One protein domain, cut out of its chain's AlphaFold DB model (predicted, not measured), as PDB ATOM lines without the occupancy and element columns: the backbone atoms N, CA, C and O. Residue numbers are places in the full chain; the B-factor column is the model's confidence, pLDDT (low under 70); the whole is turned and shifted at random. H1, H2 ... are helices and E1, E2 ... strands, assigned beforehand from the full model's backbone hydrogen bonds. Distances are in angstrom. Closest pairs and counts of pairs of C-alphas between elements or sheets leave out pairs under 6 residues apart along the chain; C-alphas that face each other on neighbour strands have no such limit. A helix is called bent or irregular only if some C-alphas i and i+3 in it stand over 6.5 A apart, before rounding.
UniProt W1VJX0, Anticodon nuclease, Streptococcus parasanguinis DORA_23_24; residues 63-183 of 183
ATOM      1  N   PHE A  63      46.593  15.876  22.609       66.62
ATOM      2  CA  PHE A  63      47.578  16.174  23.643       66.62
ATOM      3  C   PHE A  63      46.983  17.154  24.662       66.62
ATOM      4  O   PHE A  63      46.315  18.121  24.309       66.62
ATOM      5  N   ASN A  64      47.232  16.888  25.948       61.03
ATOM      6  CA  ASN A  64      46.517  17.451  27.108       61.03
ATOM      7  C   ASN A  64      46.487  18.996  27.181       61.03
ATOM      8  O   ASN A  64      45.598  19.568  27.802       61.03
ATOM      9  N   ALA A  65      47.408  19.688  26.501       54.38
ATOM     10  CA  ALA A  65      47.383  21.151  26.403       54.38
ATOM     11  C   ALA A  65      46.154  21.713  25.650       54.38
ATOM     12  O   ALA A  65      45.926  22.909  25.739       54.38
ATOM     13  N   PHE A  66      45.380  20.861  24.962       55.69
ATOM     14  CA  PHE A  66      44.239  21.223  24.109       55.69
ATOM     15  C   PHE A  66      42.900  20.693  24.638       55.69
ATOM     16  O   PHE A  66      41.905  20.708  23.926       55.69
ATOM     17  N   THR A  67      42.834  20.163  25.864       60.81
ATOM     18  CA  THR A  67      41.577  19.562  26.350       60.81
ATOM     19  C   THR A  67      40.428  20.576  26.389       60.81
ATOM     20  O   THR A  67      39.309  20.230  26.027       60.81
ATOM     21  N   GLU A  68      40.731  21.830  26.737       58.94
ATOM     22  CA  GLU A  68      39.789  22.962  26.680       58.94
ATOM     23  C   GLU A  68      39.512  23.442  25.240       58.94
ATOM     24  O   GLU A  68      38.465  24.027  24.981       58.94
ATOM     25  N   ASP A  69      40.415  23.160  24.291       65.25
ATOM     26  CA  ASP A  69      40.219  23.477  22.869       65.25
ATOM     27  C   ASP A  69      39.322  22.448  22.164       65.25
ATOM     28  O   ASP A  69      38.697  22.753  21.151       65.25
ATOM     29  N   LEU A  70      39.267  21.211  22.672       82.19
ATOM     30  CA  LEU A  70      38.392  20.161  22.140       82.19
ATOM     31  C   LEU A  70      36.985  20.234  22.722       82.19
ATOM     32  O   LEU A  70      36.012  19.947  22.026       82.19
ATOM     33  N   PHE A  71      36.897  20.595  24.000       88.12
ATOM     34  CA  PHE A  71      35.650  20.645  24.736       88.12
ATOM     35  C   PHE A  71      35.511  21.964  25.482       88.12
ATOM     36  O   PHE A  71      36.366  22.336  26.283       88.12
ATOM     37  N   THR A  72      34.380  22.632  25.284       88.31
ATOM     38  CA  THR A  72      34.056  23.886  25.965       88.31
ATOM     39  C   THR A  72      32.869  23.673  26.889       88.31
ATOM     40  O   THR A  72      31.880  23.059  26.504       88.31
ATOM     41  N   TRP A  73      32.952  24.184  28.114       87.56
ATOM     42  CA  TRP A  73      31.787  24.243  28.990       87.56
ATOM     43  C   TRP A  73      30.924  25.446  28.629       87.56
ATOM     44  O   TRP A  73      31.380  26.581  28.749       87.56
ATOM     45  N   GLU A  74      29.665  25.193  28.297       85.88
ATOM     46  CA  GLU A  74      28.626  26.212  28.341       85.88
ATOM     47  C   GLU A  74      28.025  26.204  29.740       85.88
ATOM     48  O   GLU A  74      27.440  25.213  30.188       85.88
ATOM     49  N   ASN A  75      28.253  27.301  30.459       77.69
ATOM     50  CA  ASN A  75      27.589  27.571  31.723       77.69
ATOM     51  C   ASN A  75      26.732  28.807  31.483       77.69
ATOM     52  O   ASN A  75      27.278  29.897  31.307       77.69
ATOM     53  N   ASP A  76      25.416  28.649  31.473       72.88
ATOM     54  CA  ASP A  76      24.526  29.798  31.556       72.88
ATOM     55  C   ASP A  76      24.681  30.419  32.950       72.88
ATOM     56  O   ASP A  76      24.188  29.886  33.940       72.88
ATOM     57  N   LEU A  77      25.440  31.512  33.036       59.75
ATOM     58  CA  LEU A  77      25.682  32.228  34.289       59.75
ATOM     59  C   LEU A  77      24.476  33.066  34.730       59.75
ATOM     60  O   LEU A  77      24.437  33.482  35.887       59.75
ATOM     61  N   GLU A  78      23.535  33.351  33.827       62.78
ATOM     62  CA  GLU A  78      22.392  34.221  34.104       62.78
ATOM     63  C   GLU A  78      21.221  33.434  34.687       62.78
ATOM     64  O   GLU A  78      20.656  33.859  35.695       62.78
ATOM     65  N   ASN A  79      20.894  32.279  34.100       62.44
ATOM     66  CA  ASN A  79      19.767  31.459  34.558       62.44
ATOM     67  C   ASN A  79      20.199  30.212  35.338       62.44
ATOM     68  O   ASN A  79      19.362  29.585  35.970       62.44
ATOM     69  N   ASP A  80      21.487  29.844  35.318       62.09
ATOM     70  CA  ASP A  80      22.047  28.649  35.980       62.09
ATOM     71  C   ASP A  80      21.387  27.309  35.576       62.09
ATOM     72  O   ASP A  80      21.586  26.277  36.216       62.09
ATOM     73  N   GLU A  81      20.623  27.310  34.480       64.75
ATOM     74  CA  GLU A  81      19.817  26.174  34.016       64.75
ATOM     75  C   GLU A  81      20.539  25.319  32.962       64.75
ATOM     76  O   GLU A  81      20.272  24.124  32.825       64.75
ATOM     77  N   ASN A  82      21.500  25.890  32.231       69.62
ATOM     78  CA  ASN A  82      22.217  25.186  31.170       69.62
ATOM     79  C   ASN A  82      23.680  24.952  31.540       69.62
ATOM     80  O   ASN A  82      24.502  25.868  31.534       69.62
ATOM     81  N   ARG A  83      23.999  23.691  31.850       84.25
ATOM     82  CA  ARG A  83      25.349  23.230  32.183       84.25
ATOM     83  C   ARG A  83      25.680  22.002  31.349       84.25
ATOM     84  O   ARG A  83      25.255  20.894  31.667       84.25
ATOM     85  N   TYR A  84      26.430  22.196  30.274       91.50
ATOM     86  CA  TYR A  84      26.858  21.100  29.410       91.50
ATOM     87  C   TYR A  84      28.252  21.345  28.854       91.50
ATOM     88  O   TYR A  84      28.702  22.480  28.681       91.50
ATOM     89  N   LEU A  85      28.938  20.248  28.562       92.62
ATOM     90  CA  LEU A  85      30.143  20.279  27.755       92.62
ATOM     91  C   LEU A  85      29.718  20.263  26.283       92.62
ATOM     92  O   LEU A  85      28.741  19.609  25.937       92.62
ATOM     93  N   LYS A  86      30.420  20.963  25.401       92.56
ATOM     94  CA  LYS A  86      30.168  20.907  23.959       92.56
ATOM     95  C   LYS A  86      31.450  20.714  23.173       92.56
ATOM     96  O   LYS A  86      32.517  21.136  23.616       92.56
ATOM     97  N   TYR A  87      31.323  20.130  21.988       92.94
ATOM     98  CA  TYR A  87      32.369  20.131  20.968       92.94
ATOM     99  C   TYR A  87      31.797  20.541  19.610       92.94
ATOM    100  O   TYR A  87      30.608  20.362  19.331       92.94
ATOM    101  N   ASP A  88      32.658  21.108  18.767       92.62
ATOM    102  CA  ASP A  88      32.319  21.523  17.406       92.62
ATOM    103  C   ASP A  88      32.555  20.365  16.426       92.62
ATOM    104  O   ASP A  88      33.690  19.909  16.244       92.62
ATOM    105  N   LYS A  89      31.489  19.898  15.773       93.44
ATOM    106  CA  LYS A  89      31.506  18.792  14.805       93.44
ATOM    107  C   LYS A  89      32.260  19.128  13.520       93.44
ATOM    108  O   LYS A  89      32.663  18.221  12.797       93.44
ATOM    109  N   ARG A  90      32.464  20.415  13.219       89.56
ATOM    110  CA  ARG A  90      33.213  20.876  12.036       89.56
ATOM    111  C   ARG A  90      34.718  20.721  12.223       89.56
ATOM    112  O   ARG A  90      35.468  20.715  11.250       89.56
ATOM    113  N   THR A  91      35.182  20.590  13.466       87.00
ATOM    114  CA  THR A  91      36.590  20.297  13.745       87.00
ATOM    115  C   THR A  91      36.926  18.860  13.354       87.00
ATOM    116  O   THR A  91      36.067  17.983  13.370       87.00
ATOM    117  N   TYR A  92      38.202  18.591  13.058       83.88
ATOM    118  CA  TYR A  92      38.670  17.227  12.772       83.88
ATOM    119  C   TYR A  92      38.286  16.239  13.884       83.88
ATOM    120  O   TYR A  92      37.810  15.143  13.604       83.88
ATOM    121  N   PHE A  93      38.467  16.648  15.144       85.44
ATOM    122  CA  PHE A  93      38.118  15.832  16.302       85.44
ATOM    123  C   PHE A  93      36.610  15.583  16.390       85.44
ATOM    124  O   PHE A  93      36.198  14.432  16.498       85.44
ATOM    125  N   GLY A  94      35.786  16.631  16.291       89.88
ATOM    126  CA  GLY A  94      34.333  16.482  16.338       89.88
ATOM    127  C   GLY A  94      33.804  15.597  15.211       89.88
ATOM    128  O   GLY A  94      33.046  14.669  15.471       89.88
ATOM    129  N   ASN A  95      34.279  15.805  13.982       89.44
ATOM    130  CA  ASN A  95      33.926  14.971  12.834       89.44
ATOM    131  C   ASN A  95      34.338  13.504  13.050       89.44
ATOM    132  O   ASN A  95      33.564  12.590  12.775       89.44
ATOM    133  N   PHE A  96      35.531  13.270  13.606       87.38
ATOM    134  CA  PHE A  96      35.986  11.932  13.976       87.38
ATOM    135  C   PHE A  96      35.047  11.263  14.994       87.38
ATOM    136  O   PHE A  96      34.676  10.109  14.785       87.38
ATOM    137  N   LEU A  97      34.605  11.976  16.039       90.44
ATOM    138  CA  LEU A  97      33.629  11.450  17.005       90.44
ATOM    139  C   LEU A  97      32.304  11.062  16.333       90.44
ATOM    140  O   LEU A  97      31.804   9.957  16.560       90.44
ATOM    141  N   GLU A  98      31.760  11.939  15.482       92.44
ATOM    142  CA  GLU A  98      30.509  11.676  14.756       92.44
ATOM    143  C   GLU A  98      30.611  10.480  13.811       92.44
ATOM    144  O   GLU A  98      29.641   9.748  13.649       92.44
ATOM    145  N   ASN A  99      31.768  10.254  13.185       90.06
ATOM    146  CA  ASN A  99      31.948   9.125  12.274       90.06
ATOM    147  C   ASN A  99      32.043   7.789  13.016       90.06
ATOM    148  O   ASN A  99      31.589   6.768  12.503       90.06
ATOM    149  N   GLN A 100      32.634   7.780  14.213       88.00
ATOM    150  CA  GLN A 100      32.771   6.561  15.010       88.00
ATOM    151  C   GLN A 100      31.443   6.153  15.669       88.00
ATOM    152  O   GLN A 100      31.179   4.962  15.812       88.00
ATOM    153  N   GLN A 101      30.611   7.121  16.078       86.88
ATOM    154  CA  GLN A 101      29.316   6.908  16.760       86.88
ATOM    155  C   GLN A 101      29.376   5.976  17.984       86.88
ATOM    156  O   GLN A 101      28.379   5.376  18.385       86.88
ATOM    157  N   GLN A 102      30.536   5.861  18.636       92.06
ATOM    158  CA  GLN A 102      30.740   4.949  19.768       92.06
ATOM    159  C   GLN A 102      30.332   5.554  21.124       92.06
ATOM    160  O   GLN A 102      30.847   5.153  22.167       92.06
ATOM    161  N   PHE A 103      29.394   6.504  21.145       94.44
ATOM    162  CA  PHE A 103      28.998   7.232  22.359       94.44
ATOM    163  C   PHE A 103      28.532   6.303  23.490       94.44
ATOM    164  O   PHE A 103      28.917   6.491  24.640       94.44
ATOM    165  N   ASN A 104      27.810   5.227  23.164       94.88
ATOM    166  CA  ASN A 104      27.411   4.217  24.151       94.88
ATOM    167  C   ASN A 104      28.619   3.536  24.813       94.88
ATOM    168  O   ASN A 104      28.625   3.304  26.019       94.88
ATOM    169  N   GLN A 105      29.666   3.240  24.042       95.25
ATOM    170  CA  GLN A 105      30.875   2.623  24.578       95.25
ATOM    171  C   GLN A 105      31.685   3.617  25.423       95.25
ATOM    172  O   GLN A 105      32.268   3.219  26.433       95.25
ATOM    173  N   VAL A 106      31.661   4.906  25.071       95.19
ATOM    174  CA  VAL A 106      32.225   5.978  25.904       95.19
ATOM    175  C   VAL A 106      31.508   6.038  27.253       95.19
ATOM    176  O   VAL A 106      32.182   6.075  28.281       95.19
ATOM    177  N   ILE A 107      30.169   5.992  27.265       95.69
ATOM    178  CA  ILE A 107      29.359   5.979  28.495       95.69
ATOM    179  C   ILE A 107      29.747   4.788  29.377       95.69
ATOM    180  O   ILE A 107      30.099   4.977  30.540       95.69
ATOM    181  N   LEU A 108      29.780   3.576  28.814       96.06
ATOM    182  CA  LEU A 108      30.161   2.365  29.551       96.06
ATOM    183  C   LEU A 108      31.587   2.450  30.116       96.06
ATOM    184  O   LEU A 108      31.843   2.045  31.251       96.06
ATOM    185  N   THR A 109      32.525   2.981  29.332       95.69
ATOM    186  CA  THR A 109      33.920   3.152  29.754       95.69
ATOM    187  C   THR A 109      34.039   4.180  30.872       95.69
ATOM    188  O   THR A 109      34.746   3.931  31.844       95.69
ATOM    189  N   PHE A 110      33.311   5.292  30.788       96.19
ATOM    190  CA  PHE A 110      33.265   6.311  31.832       96.19
ATOM    191  C   PHE A 110      32.700   5.752  33.141       96.19
ATOM    192  O   PHE A 110      33.353   5.831  34.186       96.19
ATOM    193  N   GLN A 111      31.542   5.094  33.073       96.00
ATOM    194  CA  GLN A 111      30.864   4.521  34.238       96.00
ATOM    195  C   GLN A 111      31.675   3.412  34.918       96.00
ATOM    196  O   GLN A 111      31.589   3.231  36.131       96.00
ATOM    197  N   LYS A 112      32.557   2.721  34.184       95.19
ATOM    198  CA  LYS A 112      33.518   1.776  34.774       95.19
ATOM    199  C   LYS A 112      34.443   2.429  35.812       95.19
ATOM    200  O   LYS A 112      34.900   1.743  36.726       95.19
ATOM    201  N   PHE A 113      34.755   3.715  35.659       92.75
ATOM    202  CA  PHE A 113      35.681   4.435  36.536       92.75
ATOM    203  C   PHE A 113      34.984   5.266  37.615       92.75
ATOM    204  O   PHE A 113      35.539   5.393  38.705       92.75
ATOM    205  N   VAL A 114      33.806   5.832  37.328       92.25
ATOM    206  CA  VAL A 114      33.094   6.734  38.259       92.25
ATOM    207  C   VAL A 114      31.848   6.118  38.906       92.25
ATOM    208  O   VAL A 114      31.300   6.705  39.835       92.25
ATOM    209  N   GLY A 115      31.419   4.934  38.462       91.12
ATOM    210  CA  GLY A 115      30.133   4.336  38.827       91.12
ATOM    211  C   GLY A 115      29.030   4.656  37.814       91.12
ATOM    212  O   GLY A 115      29.195   5.490  36.927       91.12
ATOM    213  N   ASP A 116      27.896   3.975  37.933       91.50
ATOM    214  CA  ASP A 116      26.748   4.059  37.019       91.50
ATOM    215  C   ASP A 116      25.755   5.183  37.355       91.50
ATOM    216  O   ASP A 116      24.814   5.411  36.601       91.50
ATOM    217  N   LEU A 117      25.992   5.924  38.442       93.38
ATOM    218  CA  LEU A 117      25.130   7.025  38.885       93.38
ATOM    219  C   LEU A 117      25.107   8.208  37.911       93.38
ATOM    220  O   LEU A 117      24.068   8.837  37.746       93.38
ATOM    221  N   ILE A 118      26.248   8.530  37.295       95.12
ATOM    222  CA  ILE A 118      26.369   9.661  36.369       95.12
ATOM    223  C   ILE A 118      26.236   9.137  34.941       95.12
ATOM    224  O   ILE A 118      27.043   8.314  34.495       95.12
ATOM    225  N   VAL A 119      25.252   9.648  34.205       95.50
ATOM    226  CA  VAL A 119      24.982   9.254  32.817       95.50
ATOM    227  C   VAL A 119      25.264  10.430  31.876       95.50
ATOM    228  O   VAL A 119      24.547  11.435  31.924       95.50
ATOM    229  N   PRO A 120      26.299  10.343  31.017       96.06
ATOM    230  CA  PRO A 120      26.500  11.287  29.924       96.06
ATOM    231  C   PRO A 120      25.421  11.114  28.847       96.06
ATOM    232  O   PRO A 120      25.181  10.002  28.379       96.06
ATOM    233  N   ILE A 121      24.819  12.216  28.414       95.31
ATOM    234  CA  ILE A 121      23.807  12.285  27.360       95.31
ATOM    235  C   ILE A 121      24.340  13.184  26.248       95.31
ATOM    236  O   ILE A 121      24.742  14.318  26.504       95.31
ATOM    237  N   PHE A 122      24.356  12.658  25.026       95.19
ATOM    238  CA  PHE A 122      24.871  13.329  23.838       95.19
ATOM    239  C   PHE A 122      23.706  13.844  22.990       95.19
ATOM    240  O   PHE A 122      22.912  13.039  22.504       95.19
ATOM    241  N   GLU A 123      23.625  15.154  22.772       94.50
ATOM    242  CA  GLU A 123      22.512  15.774  22.044       94.50
ATOM    243  C   GLU A 123      23.001  16.819  21.053       94.50
ATOM    244  O   GLU A 123      23.890  17.624  21.344       94.50
ATOM    245  N   ASP A 124      22.387  16.821  19.881       95.00
ATOM    246  CA  ASP A 124      22.638  17.807  18.844       95.00
ATOM    247  C   ASP A 124      22.090  19.169  19.265       95.00
ATOM    248  O   ASP A 124      20.931  19.293  19.652       95.00
ATOM    249  N   ILE A 125      22.939  20.198  19.203       92.62
ATOM    250  CA  ILE A 125      22.491  21.577  19.394       92.62
ATOM    251  C   ILE A 125      22.003  22.058  18.034       92.62
ATOM    252  O   ILE A 125      22.784  22.060  17.081       92.62
ATOM    253  N   GLU A 126      20.725  22.409  17.933       91.81
ATOM    254  CA  GLU A 126      20.154  23.013  16.732       91.81
ATOM    255  C   GLU A 126      20.249  24.535  16.826       91.81
ATOM    256  O   GLU A 126      19.746  25.155  17.762       91.81
ATOM    257  N   GLU A 127      20.893  25.139  15.834       89.69
ATOM    258  CA  GLU A 127      21.047  26.584  15.718       89.69
ATOM    259  C   GLU A 127      20.535  27.044  14.352       89.69
ATOM    260  O   GLU A 127      20.551  26.297  13.369       89.69
ATOM    261  N   GLN A 128      20.065  28.288  14.274       90.75
ATOM    262  CA  GLN A 128      19.675  28.869  12.996       90.75
ATOM    263  C   GLN A 128      20.919  29.097  12.133       90.75
ATOM    264  O   GLN A 128      21.844  29.799  12.542       90.75
ATOM    265  N   ALA A 129      20.917  28.537  10.924       90.50
ATOM    266  CA  ALA A 129      21.986  28.721   9.958       90.50
ATOM    267  C   ALA A 129      22.107  30.196   9.562       90.50
ATOM    268  O   ALA A 129      21.101  30.884   9.355       90.50
ATOM    269  N   VAL A 130      23.341  30.664   9.411       90.88
ATOM    270  CA  VAL A 130      23.664  32.020   8.965       90.88
ATOM    271  C   VAL A 130      24.621  31.964   7.780       90.88
ATOM    272  O   VAL A 130      25.396  31.019   7.653       90.88
ATOM    273  N   ASP A 131      24.550  32.953   6.896       89.44
ATOM    274  CA  ASP A 131      25.517  33.107   5.810       89.44
ATOM    275  C   ASP A 131      26.855  33.691   6.305       89.44
ATOM    276  O   ASP A 131      27.028  33.993   7.490       89.44
ATOM    277  N   ASP A 132      27.807  33.888   5.389       90.00
ATOM    278  CA  ASP A 132      29.138  34.442   5.689       90.00
ATOM    279  C   ASP A 132      29.101  35.851   6.318       90.00
ATOM    280  O   ASP A 132      30.095  36.316   6.879       90.00
ATOM    281  N   PHE A 133      27.962  36.547   6.234       91.12
ATOM    282  CA  PHE A 133      27.740  37.870   6.814       91.12
ATOM    283  C   PHE A 133      26.951  37.814   8.132       91.12
ATOM    284  O   PHE A 133      26.637  38.861   8.701       91.12
ATOM    285  N   GLY A 134      26.637  36.615   8.631       87.56
ATOM    286  CA  GLY A 134      25.842  36.410   9.839       87.56
ATOM    287  C   GLY A 134      24.341  36.622   9.629       87.56
ATOM    288  O   GLY A 134      23.607  36.777  10.607       87.56
ATOM    289  N   ILE A 135      23.864  36.667   8.382       90.50
ATOM    290  CA  ILE A 135      22.445  36.852   8.079       90.50
ATOM    291  C   ILE A 135      21.746  35.490   8.128       90.50
ATOM    292  O   ILE A 135      22.217  34.545   7.492       90.50
ATOM    293  N   PRO A 136      20.604  35.362   8.830       91.88
ATOM    294  CA  PRO A 136      19.915  34.088   8.929       91.88
ATOM    295  C   PRO A 136      19.435  33.556   7.577       91.88
ATOM    296  O   PRO A 136      18.738  34.243   6.824       91.88
ATOM    297  N   ILE A 137      19.765  32.298   7.304       92.00
ATOM    298  CA  ILE A 137      19.366  31.592   6.092       92.00
ATOM    299  C   ILE A 137      17.943  31.065   6.271       92.00
ATOM    300  O   ILE A 137      17.574  30.484   7.296       92.00
ATOM    301  N   VAL A 138      17.124  31.278   5.244       92.12
ATOM    302  CA  VAL A 138      15.720  30.875   5.218       92.12
ATOM    303  C   VAL A 138      15.446  30.140   3.919       92.12
ATOM    304  O   VAL A 138      15.668  30.676   2.833       92.12
ATOM    305  N   ASP A 139      14.908  28.937   4.048       90.81
ATOM    306  CA  ASP A 139      14.456  28.125   2.934       90.81
ATOM    307  C   ASP A 139      13.025  28.501   2.541       90.81
ATOM    308  O   ASP A 139      12.168  28.783   3.384       90.81
ATOM    309  N   ILE A 140      12.768  28.523   1.232       90.88
ATOM    310  CA  ILE A 140      11.437  28.777   0.675       90.88
ATOM    311  C   ILE A 140      10.895  27.451   0.151       90.88
ATOM    312  O   ILE A 140      11.370  26.933  -0.861       90.88
ATOM    313  N   ILE A 141       9.895  26.906   0.843       88.12
ATOM    314  CA  ILE A 141       9.210  25.671   0.449       88.12
ATOM    315  C   ILE A 141       7.760  26.032   0.122       88.12
ATOM    316  O   ILE A 141       6.938  26.276   1.007       88.12
ATOM    317  N   GLY A 142       7.453  26.112  -1.175       89.81
ATOM    318  CA  GLY A 142       6.173  26.638  -1.650       89.81
ATOM    319  C   GLY A 142       6.015  28.116  -1.284       89.81
ATOM    320  O   GLY A 142       6.821  28.943  -1.700       89.81
ATOM    321  N   GLU A 143       4.988  28.440  -0.496       89.62
ATOM    322  CA  GLU A 143       4.731  29.797   0.018       89.62
ATOM    323  C   GLU A 143       5.282  30.026   1.439       89.62
ATOM    324  O   GLU A 143       5.177  31.127   1.981       89.62
ATOM    325  N   GLN A 144       5.865  29.001   2.067       90.25
ATOM    326  CA  GLN A 144       6.363  29.088   3.438       90.25
ATOM    327  C   GLN A 144       7.840  29.481   3.482       90.25
ATOM    328  O   GLN A 144       8.646  29.037   2.663       90.25
ATOM    329  N   ARG A 145       8.184  30.299   4.482       90.38
ATOM    330  CA  ARG A 145       9.553  30.703   4.817       90.38
ATOM    331  C   ARG A 145       9.968  29.980   6.091       90.38
ATOM    332  O   ARG A 145       9.401  30.252   7.147       90.38
ATOM    333  N   ILE A 146      10.921  29.062   5.984       90.88
ATOM    334  CA  ILE A 146      11.339  28.188   7.081       90.88
ATOM    335  C   ILE A 146      12.804  28.498   7.413       90.88
ATOM    336  O   ILE A 146      13.636  28.474   6.506       90.88
ATOM    337  N   PRO A 147      13.148  28.819   8.672       91.88
ATOM    338  CA  PRO A 147      14.540  28.953   9.090       91.88
ATOM    339  C   PRO A 147      15.312  27.669   8.794       91.88
ATOM    340  O   PRO A 147      14.870  26.585   9.177       91.88
ATOM    341  N   ARG A 148      16.464  27.783   8.134       92.56
ATOM    342  CA  ARG A 148      17.360  26.636   8.006       92.56
ATOM    343  C   ARG A 148      18.024  26.392   9.357       92.56
ATOM    344  O   ARG A 148      18.545  27.330   9.956       92.56
ATOM    345  N   LEU A 149      17.994  25.148   9.820       92.00
ATOM    346  CA  LEU A 149      18.668  24.726  11.043       92.00
ATOM    347  C   LEU A 149      19.942  23.962  10.694       92.00
ATOM    348  O   LEU A 149      19.971  23.179   9.744       92.00
ATOM    349  N   GLU A 150      20.982  24.189  11.481       92.50
ATOM    350  CA  GLU A 150      22.235  23.450  11.440       92.50
ATOM    351  C   GLU A 150      22.543  22.889  12.824       92.50
ATOM    352  O   GLU A 150      22.216  23.491  13.843       92.50
ATOM    353  N   SER A 151      23.216  21.739  12.856       92.94
ATOM    354  CA  SER A 151      23.710  21.158  14.101       92.94
ATOM    355  C   SER A 151      25.221  21.019  14.071       92.94
ATOM    356  O   SER A 151      25.771  19.923  13.977       92.94
ATOM    357  N   ASN A 152      25.895  22.165  14.131       92.88
ATOM    358  CA  ASN A 152      27.353  22.243  14.099       92.88
ATOM    359  C   ASN A 152      28.002  21.814  15.420       92.88
ATOM    360  O   ASN A 152      29.169  21.430  15.432       92.88
ATOM    361  N   PHE A 153      27.259  21.835  16.524       93.44
ATOM    362  CA  PHE A 153      27.754  21.458  17.843       93.44
ATOM    363  C   PHE A 153      27.001  20.249  18.385       93.44
ATOM    364  O   PHE A 153      25.814  20.055  18.111       93.44
ATOM    365  N   LYS A 154      27.695  19.444  19.191       95.00
ATOM    366  CA  LYS A 154      27.057  18.447  20.050       95.00
ATOM    367  C   LYS A 154      27.279  18.818  21.507       95.00
ATOM    368  O   LYS A 154      28.399  19.147  21.903       95.00
ATOM    369  N   SER A 155      26.208  18.772  22.284       94.44
ATOM    370  CA  SER A 155      26.222  18.913  23.733       94.44
ATOM    371  C   SER A 155      26.379  17.556  24.413       94.44
ATOM    372  O   SER A 155      25.994  16.512  23.883       94.44
ATOM    373  N   ILE A 156      26.972  17.594  25.596       95.56
ATOM    374  CA  ILE A 156      27.192  16.469  26.488       95.56
ATOM    375  C   ILE A 156      26.726  16.929  27.867       95.56
ATOM    376  O   ILE A 156      27.414  17.694  28.556       95.56
ATOM    377  N   ARG A 157      25.527  16.498  28.249       94.62
ATOM    378  CA  ARG A 157      24.955  16.720  29.580       94.62
ATOM    379  C   ARG A 157      25.290  15.535  30.464       94.62
ATOM    380  O   ARG A 157      25.331  14.404  29.998       94.62
ATOM    381  N   PHE A 158      25.525  15.783  31.741       95.00
ATOM    382  CA  PHE A 158      25.713  14.719  32.721       95.00
ATOM    383  C   PHE A 158      24.495  14.707  33.620       95.00
ATOM    384  O   PHE A 158      24.131  15.758  34.140       95.00
ATOM    385  N   THR A 159      23.865  13.551  33.780       94.00
ATOM    386  CA  THR A 159      22.629  13.429  34.555       94.00
ATOM    387  C   THR A 159      22.778  12.466  35.719       94.00
ATOM    388  O   THR A 159      23.537  11.498  35.639       94.00
ATOM    389  N   VAL A 160      22.065  12.765  36.802       93.75
ATOM    390  CA  VAL A 160      21.827  11.884  37.951       93.75
ATOM    391  C   VAL A 160      20.335  11.970  38.237       93.75
ATOM    392  O   VAL A 160      19.825  13.077  38.377       93.75
ATOM    393  N   ASP A 161      19.639  10.833  38.279       90.12
ATOM    394  CA  ASP A 161      18.180  10.780  38.476       90.12
ATOM    395  C   ASP A 161      17.402  11.734  37.538       90.12
ATOM    396  O   ASP A 161      16.505  12.456  37.964       90.12
ATOM    397  N   ASP A 162      17.781  11.756  36.253       86.38
ATOM    398  CA  ASP A 162      17.237  12.623  35.189       86.38
ATOM    399  C   ASP A 162      17.471  14.141  35.363       86.38
ATOM    400  O   ASP A 162      17.053  14.940  34.521       86.38
ATOM    401  N   GLU A 163      18.208  14.567  36.390       89.56
ATOM    402  CA  GLU A 163      18.591  15.967  36.584       89.56
ATOM    403  C   GLU A 163      19.982  16.252  36.011       89.56
ATOM    404  O   GLU A 163      20.943  15.521  36.259       89.56
ATOM    405  N   THR A 164      20.119  17.348  35.254       90.31
ATOM    406  CA  THR A 164      21.422  17.774  34.719       90.31
ATOM    407  C   THR A 164      22.302  18.328  35.837       90.31
ATOM    408  O   THR A 164      21.948  19.293  36.513       90.31
ATOM    409  N   ILE A 165      23.500  17.768  35.979       90.56
ATOM    410  CA  ILE A 165      24.488  18.164  36.977       90.56
ATOM    411  C   ILE A 165      25.776  18.674  36.337       90.56
ATOM    412  O   ILE A 165      26.142  18.348  35.207       90.56
ATOM    413  N   LYS A 166      26.529  19.445  37.123       89.00
ATOM    414  CA  LYS A 166      27.927  19.742  36.827       89.00
ATOM    415  C   LYS A 166      28.808  18.701  37.497       89.00
ATOM    416  O   LYS A 166      28.752  18.543  38.714       89.00
ATOM    417  N   ILE A 167      29.648  18.046  36.711       91.44
ATOM    418  CA  ILE A 167      30.636  17.099  37.225       91.44
ATOM    419  C   ILE A 167      31.895  17.824  37.715       91.44
ATOM    420  O   ILE A 167      32.213  18.944  37.304       91.44
ATOM    421  N   SER A 168      32.631  17.184  38.616       91.06
ATOM    422  CA  SER A 168      33.918  17.666  39.105       91.06
ATOM    423  C   SER A 168      34.981  17.669  38.001       91.06
ATOM    424  O   SER A 168      34.915  16.925  37.023       91.06
ATOM    425  N   ARG A 169      36.057  18.442  38.200       87.56
ATOM    426  CA  ARG A 169      37.220  18.431  37.289       87.56
ATOM    427  C   ARG A 169      37.897  17.058  37.185       87.56
ATOM    428  O   ARG A 169      38.571  16.791  36.195       87.56
ATOM    429  N   GLY A 170      37.778  16.220  38.216       89.75
ATOM    430  CA  GLY A 170      38.292  14.850  38.197       89.75
ATOM    431  C   GLY A 170      37.472  13.962  37.265       89.75
ATOM    432  O   GLY A 170      38.036  13.323  36.381       89.75
ATOM    433  N   GLU A 171      36.149  13.992  37.414       93.94
ATOM    434  CA  GLU A 171      35.207  13.265  36.553       93.94
ATOM    435  C   GLU A 171      35.282  13.747  35.104       93.94
ATOM    436  O   GLU A 171      35.341  12.921  34.203       93.94
ATOM    437  N   GLU A 172      35.395  15.058  34.867       92.00
ATOM    438  CA  GLU A 172      35.583  15.628  33.524       92.00
ATOM    439  C   GLU A 172      36.820  15.035  32.836       92.00
ATOM    440  O   GLU A 172      36.756  14.590  31.692       92.00
ATOM    441  N   ARG A 173      37.951  14.943  33.550       89.44
ATOM    442  CA  ARG A 173      39.169  14.321  33.011       89.44
ATOM    443  C   ARG A 173      38.959  12.845  32.707       89.44
ATOM    444  O   ARG A 173      39.416  12.379  31.668       89.44
ATOM    445  N   ILE A 174      38.300  12.107  33.599       92.44
ATOM    446  CA  ILE A 174      38.007  10.683  33.387       92.44
ATOM    447  C   ILE A 174      37.096  10.505  32.166       92.44
ATOM    448  O   ILE A 174      37.345   9.616  31.354       92.44
ATOM    449  N   PHE A 175      36.094  11.366  31.990       93.81
ATOM    450  CA  PHE A 175      35.210  11.365  30.827       93.81
ATOM    451  C   PHE A 175      35.982  11.595  29.524       93.81
ATOM    452  O   PHE A 175      35.892  10.783  28.605       93.81
ATOM    453  N   VAL A 176      36.821  12.632  29.475       90.12
ATOM    454  CA  VAL A 176      37.691  12.907  28.322       90.12
ATOM    455  C   VAL A 176      38.579  11.700  28.002       90.12
ATOM    456  O   VAL A 176      38.667  11.283  26.849       90.12
ATOM    457  N   TRP A 177      39.210  11.084  29.006       88.44
ATOM    458  CA  TRP A 177      40.006   9.868  28.795       88.44
ATOM    459  C   TRP A 177      39.168   8.691  28.291       88.44
ATOM    460  O   TRP A 177      39.636   7.916  27.458       88.44
ATOM    461  N   SER A 178      37.925   8.567  28.752       92.62
ATOM    462  CA  SER A 178      37.014   7.502  28.324       92.62
ATOM    463  C   SER A 178      36.718   7.579  26.824       92.62
ATOM    464  O   SER A 178      36.658   6.537  26.179       92.62
ATOM    465  N   ILE A 179      36.650   8.786  26.248       90.38
ATOM    466  CA  ILE A 179      36.558   8.995  24.794       90.38
ATOM    467  C   ILE A 179      37.791   8.422  24.087       90.38
ATOM    468  O   ILE A 179      37.661   7.550  23.233       90.38
ATOM    469  N   PHE A 180      38.995   8.836  24.485       85.50
ATOM    470  CA  PHE A 180      40.235   8.414  23.816       85.50
ATOM    471  C   PHE A 180      40.603   6.942  24.002       85.50
ATOM    472  O   PHE A 180      41.385   6.408  23.229       85.50
ATOM    473  N   THR A 181      40.108   6.301  25.058       84.88
ATOM    474  CA  THR A 181      40.337   4.862  25.280       84.88
ATOM    475  C   THR A 181      39.310   3.971  24.588       84.88
ATOM    476  O   THR A 181      39.533   2.767  24.488       84.88
ATOM    477  N   THR A 182      38.193   4.552  24.152       85.88
ATOM    478  CA  THR A 182      37.125   3.839  23.448       85.88
ATOM    479  C   THR A 182      37.379   3.800  21.943       85.88
ATOM    480  O   THR A 182      37.205   2.747  21.336       85.88
ATOM    481  N   LEU A 183      37.781   4.942  21.378       73.12
ATOM    482  CA  LEU A 183      37.986   5.169  19.944       73.12
ATOM    483  C   LEU A 183      39.368   4.705  19.475       73.12
ATOM    484  O   LEU A 183      39.449   4.195  18.335       73.12
TER     485      LEU A 183
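Overview. This is residues 63 to 183 of the 183 residues of the protein "Anticodon nuclease" of Streptococcus parasanguinis DORA_23_24 (UniProt W1VJX0). A strongly twisted sheet is built on a long antiparallel ribbon of E3 and E6, with the hairpin of E1 and E2 joined along one side of E6 and short E7 at the ribbon's end. The small hairpin of E4 and E5 makes one tip of the long axis; H3 and H4, packed together, lie toward the other, and H2 is over E2 and E6. The printed part has 121 residues, in the order H1 E1 E2 H2 H3 E3 E4 E5 E6 E7 H4; the class is mixed, helices and strands. The five-strand sheet is branched and its neighbour pairs are antiparallel, as are E4 and E5. The whole is only just loose, close to compact, with a radius of gyration of the C-alphas of 16.7 A, and elongated, spanning 54 by 32 by 27 A.

Arrangement. H1, residues 64 to 70, is irregular, with C-alphas 65 and 68 7.8 A apart, and only grazes the branched sheet with residues 68 to 70. E1, residues 72 to 75, and E2, residues 83 to 88, form an antiparallel hairpin; N 72 and O 86 are 2.9 A apart, within hydrogen-bond range. On the other side of E2 is antiparallel E6, residues 149 to 160, with N 156 and O 85 at 2.7 A. H2, residues 92 to 100, is on the sheet at a height of 9.8 A; its closest C-alpha pair with E2 is Gly 94 and Asp 88, 5.5 A. H3, residues 103 to 114, only grazes the sheet with residues 103 to 111. E3, residues 119 to 128, is antiparallel to E6, with N 121 and O 157 at 2.7 A. E4, residues 138 to 141, and E5, residues 144 to 147, form an antiparallel hairpin, with N 139 and O 146 at 2.8 A. E5 runs on into E6 at 54 degrees, and E6 bends by 74 degrees at residue 152. E7, residues 163 to 165, forms an antiparallel hairpin with E6, with N 165 and O 158 at 2.8 A. H4, residues 169 to 182, is not on the branched sheet; it touches H3 at a steep tilt of 47 degrees, opposite ways, with the closest C-alphas, Phe 110 and Ser 178, 5.3 A apart. In H2 and H4 every O i to N i+4 pair is within hydrogen-bond range; in H3 7 of 8 are, and in H1 1 of 3, beside 3 of 4 O i to N i+3 pairs.

Along the chain. H1 begins at C-alpha 64, (46.517, 17.451, 27.108). From first to last C-alpha, E6 measures 30.0 A, E3 28.4 A, H4 20.1 A, and E2 and H3 16.4 A each. H4 ends at C-alpha 182, (37.125, 3.839, 23.448).

Size, cuts and confidence. The C-alphas farthest apart, Phe 113 and Glu 143, are 54.2 A apart. The printed part has no cut and no long link. Mean pLDDT of the printed part is 87.7; residues 63 to 69 and 77 to 82 are under 70.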